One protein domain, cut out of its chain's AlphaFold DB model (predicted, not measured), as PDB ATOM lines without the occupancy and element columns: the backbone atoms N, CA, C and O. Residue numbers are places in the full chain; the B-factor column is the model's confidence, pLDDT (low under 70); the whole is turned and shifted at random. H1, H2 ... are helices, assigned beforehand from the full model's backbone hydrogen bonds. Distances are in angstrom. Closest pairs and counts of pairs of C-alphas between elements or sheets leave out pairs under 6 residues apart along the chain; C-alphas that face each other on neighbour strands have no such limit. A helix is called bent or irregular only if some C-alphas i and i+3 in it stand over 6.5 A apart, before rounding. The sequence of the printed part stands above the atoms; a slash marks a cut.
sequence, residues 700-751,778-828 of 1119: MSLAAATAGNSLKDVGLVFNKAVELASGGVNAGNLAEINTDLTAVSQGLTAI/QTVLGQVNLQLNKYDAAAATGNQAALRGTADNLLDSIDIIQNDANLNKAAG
ATOM      1  N   MET A 700      -7.838 -46.670  95.214       83.75
ATOM      2  CA  MET A 700      -8.608 -46.307  94.025       83.75
ATOM      3  C   MET A 700      -9.996 -46.949  94.037       83.75
ATOM      4  O   MET A 700     -10.960 -46.254  93.710       83.75
ATOM      5  N   SER A 701     -10.116 -48.213  94.451       83.25
ATOM      6  CA  SER A 701     -11.407 -48.901  94.611       83.25
ATOM      7  C   SER A 701     -12.275 -48.222  95.673       83.25
ATOM      8  O   SER A 701     -13.401 -47.816  95.374       83.25
ATOM      9  N   LEU A 702     -11.716 -47.941  96.856       87.62
ATOM     10  CA  LEU A 702     -12.428 -47.237  97.930       87.62
ATOM     11  C   LEU A 702     -12.893 -45.830  97.497       87.62
ATOM     12  O   LEU A 702     -14.014 -45.406  97.792       87.62
ATOM     13  N   ALA A 703     -12.063 -45.104  96.737       90.75
ATOM     14  CA  ALA A 703     -12.419 -43.792  96.193       90.75
ATOM     15  C   ALA A 703     -13.495 -43.868  95.091       90.75
ATOM     16  O   ALA A 703     -14.338 -42.974  95.003       90.75
ATOM     17  N   ALA A 704     -13.492 -44.916  94.260       91.31
ATOM     18  CA  ALA A 704     -14.495 -45.131  93.219       91.31
ATOM     19  C   ALA A 704     -15.873 -45.482  93.804       91.31
ATOM     20  O   ALA A 704     -16.880 -44.927  93.352       91.31
ATOM     21  N   ALA A 705     -15.900 -46.328  94.840       94.06
ATOM     22  CA  ALA A 705     -17.092 -46.626  95.628       94.06
ATOM     23  C   ALA A 705     -17.636 -45.363  96.310       94.06
ATOM     24  O   ALA A 705     -18.782 -44.990  96.072       94.06
ATOM     25  N   THR A 706     -16.792 -44.638  97.056       94.56
ATOM     26  CA  THR A 706     -17.164 -43.386  97.751       94.56
ATOM     27  C   THR A 706     -17.763 -42.341  96.801       94.56
ATOM     28  O   THR A 706     -18.701 -41.631  97.160       94.56
ATOM     29  N   ALA A 707     -17.241 -42.236  95.573       92.75
ATOM     30  CA  ALA A 707     -17.747 -41.312  94.558       92.75
ATOM     31  C   ALA A 707     -19.080 -41.748  93.916       92.75
ATOM     32  O   ALA A 707     -19.687 -40.956  93.193       92.75
ATOM     33  N   GLY A 708     -19.522 -42.992  94.135       92.44
ATOM     34  CA  GLY A 708     -20.688 -43.574  93.473       92.44
ATOM     35  C   GLY A 708     -20.505 -43.707  91.961       92.44
ATOM     36  O   GLY A 708     -21.451 -43.470  91.213       92.44
ATOM     37  N   ASN A 709     -19.297 -44.035  91.479       92.81
ATOM     38  CA  ASN A 709     -19.009 -44.132  90.038       92.81
ATOM     39  C   ASN A 709     -19.921 -45.152  89.328       92.81
ATOM     40  O   ASN A 709     -20.447 -44.874  88.245       92.81
ATOM     41  N   SER A 710     -20.147 -46.304  89.960       93.62
ATOM     42  CA  SER A 710     -21.132 -47.310  89.566       93.62
ATOM     43  C   SER A 710     -21.582 -48.132  90.778       93.62
ATOM     44  O   SER A 710     -20.875 -48.196  91.784       93.62
ATOM     45  N   LEU A 711     -22.739 -48.801  90.680       94.06
ATOM     46  CA  LEU A 711     -23.201 -49.720  91.730       94.06
ATOM     47  C   LEU A 711     -22.253 -50.923  91.889       94.06
ATOM     48  O   LEU A 711     -22.083 -51.423  92.996       94.06
ATOM     49  N   LYS A 712     -21.578 -51.338  90.809       92.62
ATOM     50  CA  LYS A 712     -20.516 -52.348  90.851       92.62
ATOM     51  C   LYS A 712     -19.348 -51.932  91.744       92.62
ATOM     52  O   LYS A 712     -18.926 -52.731  92.569       92.62
ATOM     53  N   ASP A 713     -18.830 -50.713  91.589       91.62
ATOM     54  CA  ASP A 713     -17.684 -50.247  92.387       91.62
ATOM     55  C   ASP A 713     -18.047 -50.205  93.881       91.62
ATOM     56  O   ASP A 713     -17.284 -50.671  94.722       91.62
ATOM     57  N   VAL A 714     -19.259 -49.731  94.194       94.62
ATOM     58  CA  VAL A 714     -19.838 -49.749  95.547       94.62
ATOM     59  C   VAL A 714     -19.960 -51.176  96.090       94.62
ATOM     60  O   VAL A 714     -19.512 -51.458  97.197       94.62
ATOM     61  N   GLY A 715     -20.537 -52.090  95.311       89.94
ATOM     62  CA  GLY A 715     -20.784 -53.458  95.755       89.94
ATOM     63  C   GLY A 715     -19.527 -54.324  95.888       89.94
ATOM     64  O   GLY A 715     -19.555 -55.304  96.623       89.94
ATOM     65  N   LEU A 716     -18.424 -53.987  95.211       85.25
ATOM     66  CA  LEU A 716     -17.140 -54.671  95.406       85.25
ATOM     67  C   LEU A 716     -16.523 -54.340  96.774       85.25
ATOM     68  O   LEU A 716     -16.048 -55.249  97.446       85.25
ATOM     69  N   VAL A 717     -16.607 -53.078  97.211       89.31
ATOM     70  CA  VAL A 717     -16.217 -52.653  98.571       89.31
ATOM     71  C   VAL A 717     -17.165 -53.247  99.621       89.31
ATOM     72  O   VAL A 717     -16.731 -53.692 100.679       89.31
ATOM     73  N   PHE A 718     -18.462 -53.357  99.315       89.44
ATOM     74  CA  PHE A 718     -19.398 -54.073 100.189       89.44
ATOM     75  C   PHE A 718     -19.012 -55.553 100.372       89.44
ATOM     76  O   PHE A 718     -18.977 -56.029 101.504       89.44
ATOM     77  N   ASN A 719     -18.653 -56.270  99.297       82.88
ATOM     78  CA  ASN A 719     -18.180 -57.655  99.409       82.88
ATOM     79  C   ASN A 719     -16.951 -57.758 100.334       82.88
ATOM     80  O   ASN A 719     -16.859 -58.707 101.103       82.88
ATOM     81  N   LYS A 720     -16.037 -56.776 100.308       78.62
ATOM     82  CA  LYS A 720     -14.860 -56.731 101.194       78.62
ATOM     83  C   LYS A 720     -15.247 -56.569 102.663       78.62
ATOM     84  O   LYS A 720     -14.759 -57.325 103.500       78.62
ATOM     85  N   ALA A 721     -16.209 -55.696 102.963       80.75
ATOM     86  CA  ALA A 721     -16.773 -55.579 104.306       80.75
ATOM     87  C   ALA A 721     -17.427 -56.894 104.789       80.75
ATOM     88  O   ALA A 721     -17.261 -57.264 105.951       80.75
ATOM     89  N   VAL A 722     -18.124 -57.626 103.908       78.50
ATOM     90  CA  VAL A 722     -18.709 -58.947 104.220       78.50
ATOM     91  C   VAL A 722     -17.623 -60.004 104.443       78.50
ATOM     92  O   VAL A 722     -17.670 -60.724 105.435       78.50
ATOM     93  N   GLU A 723     -16.602 -60.069 103.586       73.94
ATOM     94  CA  GLU A 723     -15.444 -60.963 103.746       73.94
ATOM     95  C   GLU A 723     -14.687 -60.709 105.065       73.94
ATOM     96  O   GLU A 723     -14.266 -61.658 105.727       73.94
ATOM     97  N   LEU A 724     -14.551 -59.444 105.477       72.38
ATOM     98  CA  LEU A 724     -13.977 -59.045 106.767       72.38
ATOM     99  C   LEU A 724     -14.888 -59.378 107.956       72.38
ATOM    100  O   LEU A 724     -14.380 -59.682 109.037       72.38
ATOM    101  N   ALA A 725     -16.211 -59.309 107.777       71.44
ATOM    102  CA  ALA A 725     -17.208 -59.658 108.788       71.44
ATOM    103  C   ALA A 725     -17.453 -61.176 108.908       71.44
ATOM    104  O   ALA A 725     -18.004 -61.619 109.919       71.44
ATOM    105  N   SER A 726     -17.024 -61.983 107.932       64.19
ATOM    106  CA  SER A 726     -17.071 -63.448 107.984       64.19
ATOM    107  C   SER A 726     -16.287 -63.991 109.181       64.19
ATOM    108  O   SER A 726     -15.128 -63.642 109.413       64.19
ATOM    109  N   GLY A 727     -16.941 -64.838 109.978       53.88
ATOM    110  CA  GLY A 727     -16.466 -65.269 111.297       53.88
ATOM    111  C   GLY A 727     -16.812 -64.296 112.438       53.88
ATOM    112  O   GLY A 727     -16.996 -64.750 113.564       53.88
ATOM    113  N   GLY A 728     -16.982 -62.997 112.173       61.50
ATOM    114  CA  GLY A 728     -17.509 -62.009 113.122       61.50
ATOM    115  C   GLY A 728     -16.740 -60.682 113.189       61.50
ATOM    116  O   GLY A 728     -15.582 -60.568 112.791       61.50
ATOM    117  N   VAL A 729     -17.390 -59.654 113.748       66.94
ATOM    118  CA  VAL A 729     -16.799 -58.317 113.948       66.94
ATOM    119  C   VAL A 729     -16.127 -58.215 115.322       66.94
ATOM    120  O   VAL A 729     -16.730 -58.513 116.354       66.94
ATOM    121  N   ASN A 730     -14.874 -57.759 115.348       60.91
ATOM    122  CA  ASN A 730     -14.040 -57.605 116.537       60.91
ATOM    123  C   ASN A 730     -13.111 -56.372 116.427       60.91
ATOM    124  O   ASN A 730     -13.031 -55.711 115.398       60.91
ATOM    125  N   ALA A 731     -12.370 -56.041 117.490       61.53
ATOM    126  CA  ALA A 731     -11.530 -54.835 117.526       61.53
ATOM    127  C   ALA A 731     -10.385 -54.787 116.481       61.53
ATOM    128  O   ALA A 731      -9.811 -53.719 116.277       61.53
ATOM    129  N   GLY A 732     -10.037 -55.915 115.853       61.34
ATOM    130  CA  GLY A 732      -9.013 -56.028 114.814       61.34
ATOM    131  C   GLY A 732      -9.505 -55.742 113.389       61.34
ATOM    132  O   GLY A 732      -8.735 -55.182 112.619       61.34
ATOM    133  N   ASN A 733     -10.762 -56.067 113.049       68.00
ATOM    134  CA  ASN A 733     -11.354 -55.823 111.716       68.00
ATOM    135  C   ASN A 733     -12.368 -54.658 111.691       68.00
ATOM    136  O   ASN A 733     -12.581 -54.057 110.641       68.00
ATOM    137  N   LEU A 734     -12.943 -54.271 112.838       74.56
ATOM    138  CA  LEU A 734     -13.976 -53.229 112.948       74.56
ATOM    139  C   LEU A 734     -13.600 -51.892 112.285       74.56
ATOM    140  O   LEU A 734     -14.470 -51.222 111.733       74.56
ATOM    141  N   ALA A 735     -12.331 -51.475 112.338       78.94
ATOM    142  CA  ALA A 735     -11.890 -50.206 111.748       78.94
ATOM    143  C   ALA A 735     -11.917 -50.216 110.205       78.94
ATOM    144  O   ALA A 735     -12.169 -49.181 109.587       78.94
ATOM    145  N   GLU A 736     -11.668 -51.379 109.605       78.81
ATOM    146  CA  GLU A 736     -11.678 -51.605 108.158       78.81
ATOM    147  C   GLU A 736     -13.131 -51.712 107.677       78.81
ATOM    148  O   GLU A 736     -13.574 -50.878 106.895       78.81
ATOM    149  N   ILE A 737     -13.937 -52.558 108.332       79.81
ATOM    150  CA  ILE A 737     -15.389 -52.689 108.097       79.81
ATOM    151  C   ILE A 737     -16.110 -51.329 108.165       79.81
ATOM    152  O   ILE A 737     -16.889 -50.996 107.275       79.81
ATOM    153  N   ASN A 738     -15.815 -50.493 109.173       85.56
ATOM    154  CA  ASN A 738     -16.377 -49.135 109.255       85.56
ATOM    155  C   ASN A 738     -15.959 -48.247 108.075       85.56
ATOM    156  O   ASN A 738     -16.741 -47.401 107.642       85.56
ATOM    157  N   THR A 739     -14.725 -48.385 107.589       87.94
ATOM    158  CA  THR A 739     -14.196 -47.594 106.468       87.94
ATOM    159  C   THR A 739     -14.919 -47.964 105.176       87.94
ATOM    160  O   THR A 739     -15.430 -47.082 104.480       87.94
ATOM    161  N   ASP A 740     -15.050 -49.261 104.922       89.56
ATOM    162  CA  ASP A 740     -15.647 -49.822 103.715       89.56
ATOM    163  C   ASP A 740     -17.153 -49.534 103.677       89.56
ATOM    164  O   ASP A 740     -17.658 -48.942 102.722       89.56
ATOM    165  N   LEU A 741     -17.879 -49.812 104.767       91.12
ATOM    166  CA  LEU A 741     -19.309 -49.502 104.873       91.12
ATOM    167  C   LEU A 741     -19.589 -47.989 104.834       91.12
ATOM    168  O   LEU A 741     -20.609 -47.564 104.285       91.12
ATOM    169  N   THR A 742     -18.674 -47.149 105.329       93.44
ATOM    170  CA  THR A 742     -18.770 -45.686 105.170       93.44
ATOM    171  C   THR A 742     -18.643 -45.270 103.701       93.44
ATOM    172  O   THR A 742     -19.390 -44.396 103.250       93.44
ATOM    173  N   ALA A 743     -17.739 -45.892 102.936       93.69
ATOM    174  CA  ALA A 743     -17.618 -45.665 101.497       93.69
ATOM    175  C   ALA A 743     -18.853 -46.171 100.731       93.69
ATOM    176  O   ALA A 743     -19.347 -45.468  99.848       93.69
ATOM    177  N   VAL A 744     -19.410 -47.327 101.115       95.50
ATOM    178  CA  VAL A 744     -20.658 -47.874 100.555       95.50
ATOM    179  C   VAL A 744     -21.838 -46.931 100.805       95.50
ATOM    180  O   VAL A 744     -22.527 -46.560  99.856       95.50
ATOM    181  N   SER A 745     -22.041 -46.471 102.045       95.25
ATOM    182  CA  SER A 745     -23.111 -45.522 102.399       95.25
ATOM    183  C   SER A 745     -23.021 -44.220 101.585       95.25
ATOM    184  O   SER A 745     -24.018 -43.745 101.027       95.25
ATOM    185  N   GLN A 746     -21.810 -43.671 101.425       96.12
ATOM    186  CA  GLN A 746     -21.577 -42.481 100.597       96.12
ATOM    187  C   GLN A 746     -21.827 -42.745  99.105       96.12
ATOM    188  O   GLN A 746     -22.487 -41.937  98.450       96.12
ATOM    189  N   GLY A 747     -21.380 -43.890  98.582       96.81
ATOM    190  CA  GLY A 747     -21.579 -44.295  97.192       96.81
ATOM    191  C   GLY A 747     -23.046 -44.510  96.820       96.81
ATOM    192  O   GLY A 747     -23.521 -43.952  95.830       96.81
ATOM    193  N   LEU A 748     -23.798 -45.243  97.648       96.31
ATOM    194  CA  LEU A 748     -25.248 -45.423  97.495       96.31
ATOM    195  C   LEU A 748     -25.981 -44.074  97.555       96.31
ATOM    196  O   LEU A 748     -26.832 -43.789  96.711       96.31
ATOM    197  N   THR A 749     -25.595 -43.199  98.489       96.31
ATOM    198  CA  THR A 749     -26.129 -41.830  98.585       96.31
ATOM    199  C   THR A 749     -25.836 -41.013  97.321       96.31
ATOM    200  O   THR A 749     -26.704 -40.271  96.852       96.31
ATOM    201  N   ALA A 750     -24.644 -41.134  96.732       95.88
ATOM    202  CA  ALA A 750     -24.287 -40.447  95.492       95.88
ATOM    203  C   ALA A 750     -25.120 -40.948  94.296       95.88
ATOM    204  O   ALA A 750     -25.669 -40.127  93.554       95.88
ATOM    205  N   ILE A 751     -25.294 -42.269  94.160       95.88
ATOM    206  CA  ILE A 751     -26.108 -42.898  93.107       95.88
ATOM    207  C   ILE A 751     -27.581 -42.473  93.226       95.88
ATOM    208  O   ILE A 751     -28.160 -41.998  92.249       95.88
ATOM    209  N   GLN A 778     -32.637 -47.695  98.481       90.94
ATOM    210  CA  GLN A 778     -32.816 -46.931  99.724       90.94
ATOM    211  C   GLN A 778     -32.802 -47.850 100.949       90.94
ATOM    212  O   GLN A 778     -32.171 -47.498 101.943       90.94
ATOM    213  N   THR A 779     -33.415 -49.032 100.858       89.19
ATOM    214  CA  THR A 779     -33.398 -50.062 101.906       89.19
ATOM    215  C   THR A 779     -31.974 -50.533 102.207       89.19
ATOM    216  O   THR A 779     -31.570 -50.524 103.368       89.19
ATOM    217  N   VAL A 780     -31.173 -50.839 101.177       90.94
ATOM    218  CA  VAL A 780     -29.755 -51.232 101.328       90.94
ATOM    219  C   VAL A 780     -28.933 -50.114 101.984       90.94
ATOM    220  O   VAL A 780     -28.153 -50.361 102.902       90.94
ATOM    221  N   LEU A 781     -29.136 -48.851 101.585       91.69
ATOM    222  CA  LEU A 781     -28.505 -47.706 102.258       91.69
ATOM    223  C   LEU A 781     -28.934 -47.604 103.735       91.69
ATOM    224  O   LEU A 781     -28.114 -47.280 104.595       91.69
ATOM    225  N   GLY A 782     -30.200 -47.886 104.035       86.38
ATOM    226  CA  GLY A 782     -30.744 -47.959 105.389       86.38
ATOM    227  C   GLY A 782     -30.044 -49.004 106.262       86.38
ATOM    228  O   GLY A 782     -29.537 -48.672 107.333       86.38
ATOM    229  N   GLN A 783     -29.915 -50.231 105.755       85.81
ATOM    230  CA  GLN A 783     -29.232 -51.353 106.414       85.81
ATOM    231  C   GLN A 783     -27.745 -51.069 106.674       85.81
ATOM    232  O   GLN A 783     -27.257 -51.226 107.796       85.81
ATOM    233  N   VAL A 784     -27.022 -50.537 105.682       89.31
ATOM    234  CA  VAL A 784     -25.617 -50.115 105.850       89.31
ATOM    235  C   VAL A 784     -25.491 -49.014 106.917       89.31
ATOM    236  O   VAL A 784     -24.556 -49.022 107.722       89.31
ATOM    237  N   ASN A 785     -26.449 -48.086 106.988       88.44
ATOM    238  CA  ASN A 785     -26.471 -47.059 108.029       88.44
ATOM    239  C   ASN A 785     -26.840 -47.615 109.418       88.44
ATOM    240  O   ASN A 785     -26.305 -47.113 110.411       88.44
ATOM    241  N   LEU A 786     -27.694 -48.640 109.525       82.31
ATOM    242  CA  LEU A 786     -27.933 -49.357 110.786       82.31
ATOM    243  C   LEU A 786     -26.654 -50.030 111.283       82.31
ATOM    244  O   LEU A 786     -26.312 -49.884 112.461       82.31
ATOM    245  N   GLN A 787     -25.913 -50.690 110.389       82.31
ATOM    246  CA  GLN A 787     -24.653 -51.336 110.736       82.31
ATOM    247  C   GLN A 787     -23.652 -50.339 111.338       82.31
ATOM    248  O   GLN A 787     -23.249 -50.508 112.492       82.31
ATOM    249  N   LEU A 788     -23.359 -49.249 110.620       83.94
ATOM    250  CA  LEU A 788     -22.429 -48.201 111.062       83.94
ATOM    251  C   LEU A 788     -22.848 -47.535 112.385       83.94
ATOM    252  O   LEU A 788     -22.031 -47.333 113.283       83.94
ATOM    253  N   ASN A 789     -24.123 -47.149 112.518       80.44
ATOM    254  CA  ASN A 789     -24.563 -46.306 113.636       80.44
ATOM    255  C   ASN A 789     -24.958 -47.098 114.890       80.44
ATOM    256  O   ASN A 789     -24.825 -46.578 116.002       80.44
ATOM    257  N   LYS A 790     -25.471 -48.327 114.737       73.25
ATOM    258  CA  LYS A 790     -25.986 -49.142 115.846       73.25
ATOM    259  C   LYS A 790     -25.055 -50.296 116.187       73.25
ATOM    260  O   LYS A 790     -24.697 -50.457 117.355       73.25
ATOM    261  N   TYR A 791     -24.675 -51.100 115.199       71.56
ATOM    262  CA  TYR A 791     -24.063 -52.400 115.456       71.56
ATOM    263  C   TYR A 791     -22.540 -52.348 115.591       71.56
ATOM    264  O   TYR A 791     -22.015 -52.907 116.553       71.56
ATOM    265  N   ASP A 792     -21.842 -51.574 114.764       70.50
ATOM    266  CA  ASP A 792     -20.396 -51.353 114.881       70.50
ATOM    267  C   ASP A 792     -20.025 -50.659 116.209       70.50
ATOM    268  O   ASP A 792     -19.112 -51.079 116.930       70.50
ATOM    269  N   ALA A 793     -20.806 -49.650 116.609       66.25
ATOM    270  CA  ALA A 793     -20.669 -48.981 117.906       66.25
ATOM    271  C   ALA A 793     -20.923 -49.928 119.100       66.25
ATOM    272  O   ALA A 793     -20.312 -49.800 120.167       66.25
ATOM    273  N   ALA A 794     -21.818 -50.900 118.931       63.91
ATOM    274  CA  ALA A 794     -22.134 -51.900 119.940       63.91
ATOM    275  C   ALA A 794     -21.081 -53.032 119.990       63.91
ATOM    276  O   ALA A 794     -20.721 -53.470 121.086       63.91
ATOM    277  N   ALA A 795     -20.496 -53.425 118.856       59.78
ATOM    278  CA  ALA A 795     -19.356 -54.343 118.791       59.78
ATOM    279  C   ALA A 795     -18.135 -53.782 119.545       59.78
ATOM    280  O   ALA A 795     -17.543 -54.482 120.371       59.78
ATOM    281  N   ALA A 796     -17.839 -52.485 119.387       54.88
ATOM    282  CA  ALA A 796     -16.772 -51.786 120.120       54.88
ATOM    283  C   ALA A 796     -16.921 -51.812 121.659       54.88
ATOM    284  O   ALA A 796     -15.951 -51.573 122.380       54.88
ATOM    285  N   THR A 797     -18.123 -52.089 122.175       55.12
ATOM    286  CA  THR A 797     -18.417 -52.176 123.619       55.12
ATOM    287  C   THR A 797     -18.663 -53.608 124.109       55.12
ATOM    288  O   THR A 797     -18.994 -53.804 125.279       55.12
ATOM    289  N   GLY A 798     -18.480 -54.618 123.248       50.84
ATOM    290  CA  GLY A 798     -18.723 -56.027 123.575       50.84
ATOM    291  C   GLY A 798     -20.206 -56.381 123.736       50.84
ATOM    292  O   GLY A 798     -20.542 -57.340 124.436       50.84
ATOM    293  N   ASN A 799     -21.114 -55.603 123.137       53.41
ATOM    294  CA  ASN A 799     -22.551 -55.832 123.248       53.41
ATOM    295  C   ASN A 799     -23.010 -56.966 122.314       53.41
ATOM    296  O   ASN A 799     -23.274 -56.780 121.127       53.41
ATOM    297  N   GLN A 800     -23.176 -58.140 122.918       50.56
ATOM    298  CA  GLN A 800     -23.504 -59.428 122.299       50.56
ATOM    299  C   GLN A 800     -24.786 -59.472 121.450       50.56
ATOM    300  O   GLN A 800     -25.000 -60.440 120.722       50.56
ATOM    301  N   ALA A 801     -25.675 -58.482 121.555       50.88
ATOM    302  CA  ALA A 801     -26.870 -58.426 120.717       50.88
ATOM    303  C   ALA A 801     -26.598 -57.896 119.302       50.88
ATOM    304  O   ALA A 801     -27.371 -58.193 118.396       50.88
ATOM    305  N   ALA A 802     -25.511 -57.144 119.116       53.44
ATOM    306  CA  ALA A 802     -25.205 -56.483 117.854       53.44
ATOM    307  C   ALA A 802     -24.758 -57.440 116.748       53.44
ATOM    308  O   ALA A 802     -25.110 -57.253 115.591       53.44
ATOM    309  N   LEU A 803     -24.051 -58.508 117.122       54.66
ATOM    310  CA  LEU A 803     -23.497 -59.486 116.183       54.66
ATOM    311  C   LEU A 803     -24.571 -60.234 115.369       54.66
ATOM    312  O   LEU A 803     -24.259 -60.728 114.292       54.66
ATOM    313  N   ARG A 804     -25.825 -60.302 115.853       60.66
ATOM    314  CA  ARG A 804     -26.946 -60.872 115.083       60.66
ATOM    315  C   ARG A 804     -27.387 -59.935 113.966       60.66
ATOM    316  O   ARG A 804     -27.298 -60.312 112.806       60.66
ATOM    317  N   GLY A 805     -27.760 -58.703 114.323       65.06
ATOM    318  CA  GLY A 805     -28.208 -57.689 113.366       65.06
ATOM    319  C   GLY A 805     -27.144 -57.286 112.341       65.06
ATOM    320  O   GLY A 805     -27.490 -56.789 111.277       65.06
ATOM    321  N   THR A 806     -25.858 -57.537 112.607       71.12
ATOM    322  CA  THR A 806     -24.806 -57.395 111.588       71.12
ATOM    323  C   THR A 806     -24.897 -58.438 110.484       71.12
ATOM    324  O   THR A 806     -24.882 -58.070 109.315       71.12
ATOM    325  N   ALA A 807     -24.996 -59.722 110.830       68.62
ATOM    326  CA  ALA A 807     -25.130 -60.771 109.822       68.62
ATOM    327  C   ALA A 807     -26.441 -60.607 109.032       68.62
ATOM    328  O   ALA A 807     -26.442 -60.750 107.816       68.62
ATOM    329  N   ASP A 808     -27.511 -60.221 109.727       70.31
ATOM    330  CA  ASP A 808     -28.836 -59.892 109.189       70.31
ATOM    331  C   ASP A 808     -28.768 -58.769 108.127       70.31
ATOM    332  O   ASP A 808     -28.975 -59.033 106.947       70.31
ATOM    333  N   ASN A 809     -28.323 -57.553 108.493       75.81
ATOM    334  CA  ASN A 809     -28.217 -56.418 107.556       75.81
ATOM    335  C   ASN A 809     -27.360 -56.721 106.322       75.81
ATOM    336  O   ASN A 809     -27.662 -56.243 105.229       75.81
ATOM    337  N   LEU A 810     -26.253 -57.450 106.504       79.62
ATOM    338  CA  LEU A 810     -25.342 -57.768 105.407       79.62
ATOM    339  C   LEU A 810     -25.961 -58.784 104.438       79.62
ATOM    340  O   LEU A 810     -25.801 -58.627 103.228       79.62
ATOM    341  N   LEU A 811     -26.688 -59.784 104.947       78.25
ATOM    342  CA  LEU A 811     -27.396 -60.769 104.128       78.25
ATOM    343  C   LEU A 811     -28.616 -60.148 103.434       78.25
ATOM    344  O   LEU A 811     -28.750 -60.305 102.224       78.25
ATOM    345  N   ASP A 812     -29.425 -59.349 104.134       76.88
ATOM    346  CA  ASP A 812     -30.563 -58.649 103.524       76.88
ATOM    347  C   ASP A 812     -30.109 -57.730 102.374       76.88
ATOM    348  O   ASP A 812     -30.739 -57.668 101.316       76.88
ATOM    349  N   SER A 813     -28.984 -57.024 102.554       86.06
ATOM    350  CA  SER A 813     -28.405 -56.156 101.522       86.06
ATOM    351  C   SER A 813     -27.952 -56.928 100.279       86.06
ATOM    352  O   SER A 813     -28.034 -56.400  99.169       86.06
ATOM    353  N   ILE A 814     -27.496 -58.172 100.444       84.56
ATOM    354  CA  ILE A 814     -27.197 -59.087  99.337       84.56
ATOM    355  C   ILE A 814     -28.505 -59.516  98.670       84.56
ATOM    356  O   ILE A 814     -28.675 -59.290  97.471       84.56
ATOM    357  N   ASP A 815     -29.451 -60.059  99.436       79.44
ATOM    358  CA  ASP A 815     -30.698 -60.628  98.919       79.44
ATOM    359  C   ASP A 815     -31.534 -59.594  98.147       79.44
ATOM    360  O   ASP A 815     -32.079 -59.914  97.087       79.44
ATOM    361  N   ILE A 816     -31.583 -58.338  98.603       86.62
ATOM    362  CA  ILE A 816     -32.272 -57.241  97.905       86.62
ATOM    363  C   ILE A 816     -31.626 -56.944  96.540       86.62
ATOM    364  O   ILE A 816     -32.330 -56.809  95.537       86.62
ATOM    365  N   ILE A 817     -30.292 -56.852  96.469       89.62
ATOM    366  CA  ILE A 817     -29.579 -56.559  95.213       89.62
ATOM    367  C   ILE A 817     -29.609 -57.759  94.258       89.62
ATOM    368  O   ILE A 817     -29.698 -57.573  93.044       89.62
ATOM    369  N   GLN A 818     -29.538 -58.981  94.784       84.94
ATOM    370  CA  GLN A 818     -29.470 -60.215  94.001       84.94
ATOM    371  C   GLN A 818     -30.826 -60.622  93.413       84.94
ATOM    372  O   GLN A 818     -30.879 -61.061  92.260       84.94
ATOM    373  N   ASN A 819     -31.922 -60.421  94.152       84.81
ATOM    374  CA  ASN A 819     -33.275 -60.705  93.664       84.81
ATOM    375  C   ASN A 819     -33.847 -59.592  92.764       84.81
ATOM    376  O   ASN A 819     -34.739 -59.860  91.952       84.81
ATOM    377  N   ASP A 820     -33.317 -58.366  92.823       89.00
ATOM    378  CA  ASP A 820     -33.612 -57.333  91.829       89.00
ATOM    379  C   ASP A 820     -32.732 -57.510  90.578       89.00
ATOM    380  O   ASP A 820     -31.540 -57.194  90.532       89.00
ATOM    381  N   ALA A 821     -33.352 -58.001  89.503       89.00
ATOM    382  CA  ALA A 821     -32.674 -58.324  88.252       89.00
ATOM    383  C   ALA A 821     -32.011 -57.125  87.542       89.00
ATOM    384  O   ALA A 821     -31.261 -57.341  86.583       89.00
ATOM    385  N   ASN A 822     -32.291 -55.877  87.924       92.25
ATOM    386  CA  ASN A 822     -31.599 -54.699  87.402       92.25
ATOM    387  C   ASN A 822     -30.492 -54.220  88.343       92.25
ATOM    388  O   ASN A 822     -29.419 -53.860  87.848       92.25
ATOM    389  N   LEU A 823     -30.679 -54.311  89.662       93.88
ATOM    390  CA  LEU A 823     -29.608 -54.030  90.625       93.88
ATOM    391  C   LEU A 823     -28.467 -55.036  90.503       93.88
ATOM    392  O   LEU A 823     -27.321 -54.612  90.374       93.88
ATOM    393  N   ASN A 824     -28.764 -56.333  90.388       91.38
ATOM    394  CA  ASN A 824     -27.766 -57.368  90.114       91.38
ATOM    395  C   ASN A 824     -26.927 -57.039  88.859       91.38
ATOM    396  O   ASN A 824     -25.697 -57.038  88.914       91.38
ATOM    397  N   LYS A 825     -27.558 -56.658  87.733       91.25
ATOM    398  CA  LYS A 825     -26.829 -56.248  86.510       91.25
ATOM    399  C   LYS A 825     -25.989 -54.991  86.727       91.25
ATOM    400  O   LYS A 825     -24.853 -54.929  86.259       91.25
ATOM    401  N   ALA A 826     -26.530 -53.988  87.417       93.06
ATOM    402  CA  ALA A 826     -25.829 -52.738  87.707       93.06
ATOM    403  C   ALA A 826     -24.649 -52.934  88.681       93.06
ATOM    404  O   ALA A 826     -23.641 -52.232  88.570       93.06
ATOM    405  N   ALA A 827     -24.738 -53.925  89.571       91.50
ATOM    406  CA  ALA A 827     -23.654 -54.405  90.424       91.50
ATOM    407  C   ALA A 827     -22.630 -55.287  89.673       91.50
ATOM    408  O   ALA A 827     -21.553 -55.576  90.194       91.50
ATOM    409  N   GLY A 828     -22.904 -55.664  88.419       87.44
ATOM    410  CA  GLY A 828     -21.991 -56.405  87.543       87.44
ATOM    411  C   GLY A 828     -22.304 -57.892  87.360       87.44
ATOM    412  O   GLY A 828     -21.486 -58.588  86.753       87.44
TER     413      GLY A 828
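What this domain is: This is residues 700 to 751 and 778 to 828 of the 1119 residues of an uncharacterized protein of Bradyrhizobium sp. (strain BTAi1 / ATCC BAA-1182) (UniProt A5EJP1). Four helices, H2, H3, H4 and H5, stand side by side in an up-and-down bundle built of two helical hairpins, H2 with H3 and H4 with H5; the ring they make is nearly closed, with its loosest seam between H2 and H5. The short helix H1 crosses H2 and H3 on the outside of the bundle, and the very short H6 folds back at the end where H2 begins and H5 ends, while the links H2 to H3 and H4 to H5 lie at the other end. The printed part has 103 residues with six named helices, H1 to H6 in order along the chain, and no named strand; the class is all helix. The whole is compact, with a radius of gyration of the C-alphas of 12.9 A, and it spans 37 by 28 by 21 A.

How they stand to each other: H3, residues 734 to 751, touches H2, residues 711 to 725, at a shallow tilt of 20 degrees, opposite ways; their closest C-alphas, those of Ala 721 and Ile 737, are 5.0 A apart, and the two form a helical hairpin. H3 also touches H4, residues 778 to 795, at a shallow tilt of 20 degrees, opposite ways, with the closest C-alphas, those of Ser 745 and Leu 781, 5.8 A apart. H4 touches H5, residues 802 to 819, as a second helical hairpin at a shallow tilt of 19 degrees, opposite ways; the closest C-alphas, those of Tyr 791 and Ala 802, are 4.9 A apart. H2 and H5 are close but not clearly touching, with the C-alphas of Val 722 and Leu 810 closest at 6.8 A, and they run opposite ways at a shallow tilt of 32 degrees, only just short of steep. Within the bundle of H2, H3, H4 and H5, H2 and H4 are apart, and so are H3 and H5. H1, residues 700 to 706, touches residues 711 to 717 of H2 about perpendicular, at 79 degrees, with the closest C-alphas, those of Ala 705 and Val 714, 4.2 A apart. H1 also touches residues 740 to 747 of H3 at a steep tilt of 62 degrees, the same way, with the closest C-alphas, those of Thr 706 and Ala 743, 4.4 A apart. H6, residues 823 to 826, only just touches H2, with 3 pairs of C-alphas within 8 A, the closest being those of Leu 711 and Ala 826 at 5.7 A. H5 and H6 touch only at the corner, and only just, with 3 such pairs; the closest C-alphas, those of Gln 818 and Asn 824, are 5.1 A apart. Every O i to N i+4 pair is within hydrogen-bond range in H1 and H3, against 10 of 11 in H2, 12 of 14 in H4 and 12 of 14 in H5, while H6 is too short for such a pair.

Where its parts are: H3 measures 25.4 A from C-alpha 734 at (-13.976, -53.229, 112.948) to C-alpha 751 at (-26.108, -42.898, 93.107). H4 measures 24.5 A and has a kink of 27 degrees near residue 789; it is irregular, but only just, with C-alphas 789 and 792 6.7 A apart. H5 measures 25.8 A and H2 20.6 A. H1 measures 9.8 A and begins at C-alpha 700 at (-8.608, -46.307, 94.025). H6 measures 4.9 A and ends at C-alpha 826 at (-25.829, -52.738, 87.707).

The domain as a whole: The two C-alphas farthest apart, those of Thr 797 and Ala 821, are 38.6 A from each other. Residues 752 to 777 are cut out between H3 and H4, and C-alphas 751 and 778 are 10.2 A apart across the cut. Of the links that are printed whole, H1 to H2 and H5 to H6 are tight, H2 to H3 and H4 to H5 are short, and none is long. The mean pLDDT of the printed part is 80.7, and 22 residues are under 70: residues 726 to 733, residues 793 to 805 and residue 807.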